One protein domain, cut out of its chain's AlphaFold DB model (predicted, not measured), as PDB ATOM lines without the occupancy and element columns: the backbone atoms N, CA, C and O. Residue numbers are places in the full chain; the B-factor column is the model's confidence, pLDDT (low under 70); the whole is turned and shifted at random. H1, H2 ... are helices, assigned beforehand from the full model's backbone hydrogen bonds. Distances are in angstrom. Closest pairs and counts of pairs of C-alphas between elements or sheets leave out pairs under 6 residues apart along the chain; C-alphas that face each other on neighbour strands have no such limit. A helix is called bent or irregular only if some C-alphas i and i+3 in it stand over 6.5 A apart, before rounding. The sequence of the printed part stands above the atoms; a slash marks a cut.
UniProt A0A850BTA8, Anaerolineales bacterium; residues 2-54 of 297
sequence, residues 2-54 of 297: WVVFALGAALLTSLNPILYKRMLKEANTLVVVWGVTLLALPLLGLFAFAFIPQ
ATOM      1  N   TRP A   2     -42.204  56.788  57.696       87.38
ATOM      2  CA  TRP A   2     -42.124  57.088  56.247       87.38
ATOM      3  C   TRP A   2     -40.793  56.724  55.550       87.38
ATOM      4  O   TRP A   2     -40.781  56.470  54.354       87.38
ATOM      5  N   VAL A   3     -39.684  56.653  56.301       90.06
ATOM      6  CA  VAL A   3     -38.341  56.369  55.767       90.06
ATOM      7  C   VAL A   3     -38.265  54.969  55.161       90.06
ATOM      8  O   VAL A   3     -37.656  54.807  54.114       90.06
ATOM      9  N   VAL A   4     -38.913  53.971  55.773       91.19
ATOM     10  CA  VAL A   4     -38.901  52.587  55.264       91.19
ATOM     11  C   VAL A   4     -39.602  52.514  53.906       91.19
ATOM     12  O   VAL A   4     -39.060  51.938  52.969       91.19
ATOM     13  N   PHE A   5     -40.754  53.179  53.768       88.50
ATOM     14  CA  PHE A   5     -41.463  53.278  52.490       88.50
ATOM     15  C   PHE A   5     -40.658  54.051  51.440       88.50
ATOM     16  O   PHE A   5     -40.602  53.628  50.290       88.50
ATOM     17  N   ALA A   6     -39.995  55.145  51.829       88.06
ATOM     18  CA  ALA A   6     -39.148  55.917  50.922       88.06
ATOM     19  C   ALA A   6     -37.934  55.110  50.430       88.06
ATOM     20  O   ALA A   6     -37.624  55.146  49.243       88.06
ATOM     21  N   LEU A   7     -37.281  54.348  51.315       89.62
ATOM     22  CA  LEU A   7     -36.166  53.467  50.957       89.62
ATOM     23  C   LEU A   7     -36.617  52.323  50.049       89.62
ATOM     24  O   LEU A   7     -35.980  52.074  49.029       89.62
ATOM     25  N   GLY A   8     -37.734  51.666  50.373       91.00
ATOM     26  CA  GLY A   8     -38.309  50.624  49.521       91.00
ATOM     27  C   GLY A   8     -38.657  51.152  48.128       91.00
ATOM     28  O   GLY A   8     -38.287  50.543  47.125       91.00
ATOM     29  N   ALA A   9     -39.285  52.328  48.052       87.38
ATOM     30  CA  ALA A   9     -39.590  52.987  46.785       87.38
ATOM     31  C   ALA A   9     -38.319  53.362  46.007       87.38
ATOM     32  O   ALA A   9     -38.258  53.132  44.803       87.38
ATOM     33  N   ALA A  10     -37.284  53.889  46.669       87.06
ATOM     34  CA  ALA A  10     -36.011  54.219  46.026       87.06
ATOM     35  C   ALA A  10     -35.325  52.975  45.430       87.06
ATOM     36  O   ALA A  10     -34.865  53.004  44.289       87.06
ATOM     37  N   LEU A  11     -35.316  51.857  46.163       89.81
ATOM     38  CA  LEU A  11     -34.769  50.591  45.672       89.81
ATOM     39  C   LEU A  11     -35.544  50.085  44.451       89.81
ATOM     40  O   LEU A  11     -34.943  49.806  43.415       89.81
ATOM     41  N   LEU A  12     -36.875  50.036  44.528       88.44
ATOM     42  CA  LEU A  12     -37.722  49.583  43.418       88.44
ATOM     43  C   LEU A  12     -37.593  50.488  42.184       88.44
ATOM     44  O   LEU A  12     -37.456  50.003  41.062       88.44
ATOM     45  N   THR A  13     -37.581  51.806  42.379       85.31
ATOM     46  CA  THR A  13     -37.445  52.774  41.278       85.31
ATOM     47  C   THR A  13     -36.074  52.719  40.612       85.31
ATOM     48  O   THR A  13     -35.995  52.940  39.406       85.31
ATOM     49  N   SER A  14     -35.011  52.347  41.333       86.06
ATOM     50  CA  SER A  14     -33.685  52.143  40.733       86.06
ATOM     51  C   SER A  14     -33.644  50.970  39.741       86.06
ATOM     52  O   SER A  14     -32.879  51.002  38.776       86.06
ATOM     53  N   LEU A  15     -34.507  49.963  39.924       86.19
ATOM     54  CA  LEU A  15     -34.603  48.810  39.026       86.19
ATOM     55  C   LEU A  15     -35.374  49.132  37.741       86.19
ATOM     56  O   LEU A  15     -35.125  48.500  36.713       86.19
ATOM     57  N   ASN A  16     -36.272  50.125  37.767       84.94
ATOM     58  CA  ASN A  16     -37.126  50.456  36.625       84.94
ATOM     59  C   ASN A  16     -36.324  50.691  35.333       84.94
ATOM     60  O   ASN A  16     -36.558  49.953  34.377       84.94
ATOM     61  N   PRO A  17     -35.357  51.628  35.243       80.94
ATOM     62  CA  PRO A  17     -34.643  51.894  33.989       80.94
ATOM     63  C   PRO A  17     -33.966  50.651  33.395       80.94
ATOM     64  O   PRO A  17     -33.932  50.481  32.176       80.94
ATOM     65  N   ILE A  18     -33.471  49.759  34.259       83.81
ATOM     66  CA  ILE A  18     -32.818  48.501  33.878       83.81
ATOM     67  C   ILE A  18     -33.848  47.524  33.298       83.81
ATOM     68  O   ILE A  18     -33.637  46.970  32.216       83.81
ATOM     69  N   LEU A  19     -34.980  47.344  33.986       84.56
ATOM     70  CA  LEU A  19     -36.080  46.493  33.530       84.56
ATOM     71  C   LEU A  19     -36.675  47.011  32.218       84.56
ATOM     72  O   LEU A  19     -36.803  46.241  31.269       84.56
ATOM     73  N   TYR A  20     -36.936  48.316  32.113       84.00
ATOM     74  CA  TYR A  20     -37.414  48.947  30.882       84.00
ATOM     75  C   TYR A  20     -36.438  48.714  29.726       84.00
ATOM     76  O   TYR A  20     -36.861  48.277  28.659       84.00
ATOM     77  N   LYS A  21     -35.128  48.919  29.922       83.25
ATOM     78  CA  LYS A  21     -34.134  48.664  28.865       83.25
ATOM     79  C   LYS A  21     -34.100  47.188  28.453       83.25
ATOM     80  O   LYS A  21     -33.905  46.906  27.273       83.25
ATOM     81  N   ARG A  22     -34.305  46.253  29.387       85.44
ATOM     82  CA  ARG A  22     -34.378  44.814  29.089       85.44
ATOM     83  C   ARG A  22     -35.648  44.458  28.311       85.44
ATOM     84  O   ARG A  22     -35.543  43.811  27.278       85.44
ATOM     85  N   MET A  23     -36.810  44.939  28.746       82.00
ATOM     86  CA  MET A  23     -38.100  44.700  28.082       82.00
ATOM     87  C   MET A  23     -38.159  45.312  26.677       82.00
ATOM     88  O   MET A  23     -38.739  44.729  25.767       82.00
ATOM     89  N   LEU A  24     -37.510  46.461  26.469       83.75
ATOM     90  CA  LEU A  24     -37.433  47.123  25.163       83.75
ATOM     91  C   LEU A  24     -36.621  46.341  24.114       83.75
ATOM     92  O   LEU A  24     -36.693  46.693  22.936       83.75
ATOM     93  N   LYS A  25     -35.851  45.313  24.506       81.25
ATOM     94  CA  LYS A  25     -35.151  44.431  23.552       81.25
ATOM     95  C   LYS A  25     -36.101  43.461  22.850       81.25
ATOM     96  O   LYS A  25     -35.858  43.119  21.700       81.25
ATOM     97  N   GLU A  26     -37.155  43.032  23.538       78.44
ATOM     98  CA  GLU A  26     -38.051  41.961  23.086       78.44
ATOM     99  C   GLU A  26     -39.441  42.482  22.686       78.44
ATOM    100  O   GLU A  26     -40.141  41.834  21.913       78.44
ATOM    101  N   ALA A  27     -39.843  43.666  23.166       80.75
ATOM    102  CA  ALA A  27     -41.185  44.209  22.967       80.75
ATOM    103  C   ALA A  27     -41.204  45.628  22.373       80.75
ATOM    104  O   ALA A  27     -40.267  46.422  22.495       80.75
ATOM    105  N   ASN A  28     -42.333  45.977  21.747       84.12
ATOM    106  CA  ASN A  28     -42.591  47.327  21.254       84.12
ATOM    107  C   ASN A  28     -42.732  48.317  22.429       84.12
ATOM    108  O   ASN A  28     -43.363  48.014  23.442       84.12
ATOM    109  N   THR A  29     -42.191  49.526  22.273       80.81
ATOM    110  CA  THR A  29     -42.185  50.594  23.283       80.81
ATOM    111  C   THR A  29     -43.578  50.890  23.838       80.81
ATOM    112  O   THR A  29     -43.729  51.068  25.045       80.81
ATOM    113  N   LEU A  30     -44.601  50.890  22.976       83.75
ATOM    114  CA  LEU A  30     -45.986  51.147  23.380       83.75
ATOM    115  C   LEU A  30     -46.497  50.066  24.350       83.75
ATOM    116  O   LEU A  30     -47.084  50.384  25.379       83.75
ATOM    117  N   VAL A  31     -46.215  48.795  24.051       85.12
ATOM    118  CA  VAL A  31     -46.663  47.651  24.859       85.12
ATOM    119  C   VAL A  31     -45.992  47.660  26.229       85.12
ATOM    120  O   VAL A  31     -46.653  47.399  27.225       85.12
ATOM    121  N   VAL A  32     -44.708  48.016  26.309       84.12
ATOM    122  CA  VAL A  32     -43.991  48.084  27.593       84.12
ATOM    123  C   VAL A  32     -44.563  49.186  28.493       84.12
ATOM    124  O   VAL A  32     -44.819  48.946  29.670       84.12
ATOM    125  N   VAL A  33     -44.801  50.388  27.955       82.88
ATOM    126  CA  VAL A  33     -45.337  51.518  28.738       82.88
ATOM    127  C   VAL A  33     -46.765  51.240  29.204       82.88
ATOM    128  O   VAL A  33     -47.067  51.354  30.396       82.88
ATOM    129  N   TRP A  34     -47.645  50.850  28.281       83.88
ATOM    130  CA  TRP A  34     -49.048  50.620  28.611       83.88
ATOM    131  C   TRP A  34     -49.263  49.320  29.364       83.88
ATOM    132  O   TRP A  34     -50.113  49.297  30.239       83.88
ATOM    133  N   GLY A  35     -48.481  48.273  29.109       84.69
ATOM    134  CA  GLY A  35     -48.584  47.005  29.828       84.69
ATOM    135  C   GLY A  35     -48.334  47.176  31.323       84.69
ATOM    136  O   GLY A  35     -49.141  46.728  32.132       84.69
ATOM    137  N   VAL A  36     -47.275  47.901  31.702       81.25
ATOM    138  CA  VAL A  36     -46.984  48.194  33.118       81.25
ATOM    139  C   VAL A  36     -48.074  49.072  33.736       81.25
ATOM    140  O   VAL A  36     -48.534  48.801  34.843       81.25
ATOM    141  N   THR A  37     -48.526  50.096  33.009       82.50
ATOM    142  CA  THR A  37     -49.556  51.025  33.499       82.50
ATOM    143  C   THR A  37     -50.900  50.313  33.689       82.50
ATOM    144  O   THR A  37     -51.494  50.386  34.761       82.50
ATOM    145  N   LEU A  38     -51.349  49.558  32.686       87.19
ATOM    146  CA  LEU A  38     -52.597  48.794  32.710       87.19
ATOM    147  C   LEU A  38     -52.576  47.680  33.754       87.19
ATOM    148  O   LEU A  38     -53.615  47.413  34.343       87.19
ATOM    149  N   LEU A  39     -51.420  47.064  34.021       87.12
ATOM    150  CA  LEU A  39     -51.283  46.075  35.091       87.12
ATOM    151  C   LEU A  39     -51.361  46.720  36.485       87.12
ATOM    152  O   LEU A  39     -51.894  46.120  37.418       87.12
ATOM    153  N   ALA A  40     -50.863  47.950  36.633       85.69
ATOM    154  CA  ALA A  40     -50.906  48.683  37.894       85.69
ATOM    155  C   ALA A  40     -52.309  49.227  38.226       85.69
ATOM    156  O   ALA A  40     -52.683  49.247  39.399       85.69
ATOM    157  N   LEU A  41     -53.099  49.630  37.222       86.38
ATOM    158  CA  LEU A  41     -54.455  50.171  37.406       86.38
ATOM    159  C   LEU A  41     -55.391  49.296  38.269       86.38
ATOM    160  O   LEU A  41     -55.955  49.833  39.223       86.38
ATOM    161  N   PRO A  42     -55.586  47.988  37.999       87.31
ATOM    162  CA  PRO A  42     -56.497  47.155  38.781       87.31
ATOM    163  C   PRO A  42     -55.992  46.941  40.206       87.31
ATOM    164  O   PRO A  42     -56.790  46.938  41.141       87.31
ATOM    165  N   LEU A  43     -54.675  46.823  40.397       87.62
ATOM    166  CA  LEU A  43     -54.081  46.686  41.725       87.62
ATOM    167  C   LEU A  43     -54.318  47.951  42.563       87.62
ATOM    168  O   LEU A  43     -54.691  47.873  43.733       87.62
ATOM    169  N   LEU A  44     -54.152  49.119  41.940       85.19
ATOM    170  CA  LEU A  44     -54.362  50.418  42.573       85.19
ATOM    171  C   LEU A  44     -55.854  50.686  42.824       85.19
ATOM    172  O   LEU A  44     -56.208  51.215  43.874       85.19
ATOM    173  N   GLY A  45     -56.731  50.252  41.913       85.00
ATOM    174  CA  GLY A  45     -58.185  50.297  42.074       85.00
ATOM    175  C   GLY A  45     -58.689  49.402  43.207       85.00
ATOM    176  O   GLY A  45     -59.492  49.848  44.025       85.00
ATOM    177  N   LEU A  46     -58.170  48.175  43.319       87.50
ATOM    178  CA  LEU A  46     -58.493  47.262  44.417       87.50
ATOM    179  C   LEU A  46     -58.022  47.822  45.764       87.50
ATOM    180  O   LEU A  46     -58.765  47.795  46.743       87.50
ATOM    181  N   PHE A  47     -56.811  48.384  45.803       87.00
ATOM    182  CA  PHE A  47     -56.292  49.052  46.993       87.00
ATOM    183  C   PHE A  47     -57.144  50.273  47.376       87.00
ATOM    184  O   PHE A  47     -57.501  50.442  48.539       87.00
ATOM    185  N   ALA A  48     -57.531  51.102  46.405       83.81
ATOM    186  CA  ALA A  48     -58.417  52.237  46.639       83.81
ATOM    187  C   ALA A  48     -59.770  51.786  47.214       83.81
ATOM    188  O   ALA A  48     -60.217  52.333  48.217       83.81
ATOM    189  N   PHE A  49     -60.383  50.747  46.645       84.12
ATOM    190  CA  PHE A  49     -61.651  50.206  47.131       84.12
ATOM    191  C   PHE A  49     -61.551  49.636  48.555       84.12
ATOM    192  O   PHE A  49     -62.455  49.833  49.362       84.12
ATOM    193  N   ALA A  50     -60.443  48.972  48.891       84.94
ATOM    194  CA  ALA A  50     -60.248  48.360  50.204       84.94
ATOM    195  C   ALA A  50     -60.003  49.377  51.336       84.94
ATOM    196  O   ALA A  50     -60.368  49.114  52.480       84.94
ATOM    197  N   PHE A  51     -59.373  50.521  51.041       81.06
ATOM    198  CA  PHE A  51     -58.900  51.467  52.062       81.06
ATOM    199  C   PHE A  51     -59.612  52.827  52.062       81.06
ATOM    200  O   PHE A  51     -59.387  53.615  52.984       81.06
ATOM    201  N   ILE A  52     -60.451  53.134  51.066       77.94
ATOM    202  CA  ILE A  52     -61.162  54.415  50.974       77.94
ATOM    203  C   ILE A  52     -62.625  54.231  51.416       77.94
ATOM    204  O   ILE A  52     -63.433  53.708  50.654       77.94
ATOM    205  N   PRO A  53     -63.006  54.694  52.624       69.19
ATOM    206  CA  PRO A  53     -64.354  54.495  53.166       69.19
ATOM    207  C   PRO A  53     -65.434  55.384  52.524       69.19
ATOM    208  O   PRO A  53     -66.618  55.142  52.731       69.19
ATOM    209  N   GLN A  54     -65.056  56.422  51.770       72.12
ATOM    210  CA  GLN A  54     -65.987  57.317  51.076       72.12
ATOM    211  C   GLN A  54     -65.361  57.861  49.791       72.12
ATOM    212  O   GLN A  54     -64.251  58.397  49.822       72.12
TER     213      GLN A  54
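Overview. This is residues 2 to 54 of the 297 residues of a protein of Anaerolineales bacterium (UniProt A0A850BTA8). Two long helices, H1 and H2, make a flat, open V, coming near each other at the end where a tight link joins them. 53 residues are printed, with two named helices, H1 then H2, and no named strand: all helix. The whole is loose, with a radius of gyration of the C-alphas of 14.4 A, and spans 42 by 26 by 9 A.

Along the chain. Find C-alpha 2 at (-42.124, 57.088, 56.247); from there H1, residues 2 to 23, runs 31.0 A, with a kink of 30 degrees near residue 17. It is only just irregular: C-alphas 14 and 17 are 6.8 A apart. H2, residues 29 to 51, runs 33.3 A to C-alpha 51 at (-58.900, 51.467, 52.062).

Arrangement. Look at Met 23 and Val 32, whose C-alphas, the closest of H1 and H2, are 6.8 A apart: the helices are close but not clearly touching. They run opposite ways at a shallow tilt of 28 degrees. O i to N i+4 pairs are within hydrogen-bond range in 14 of 18 for H1 and 17 of 19 for H2.

Size, cuts and confidence. The C-alphas farthest apart, of Lys 25 and Gln 54, are 43.3 A apart. The printed part has no cut; residue 53 is under pLDDT 70.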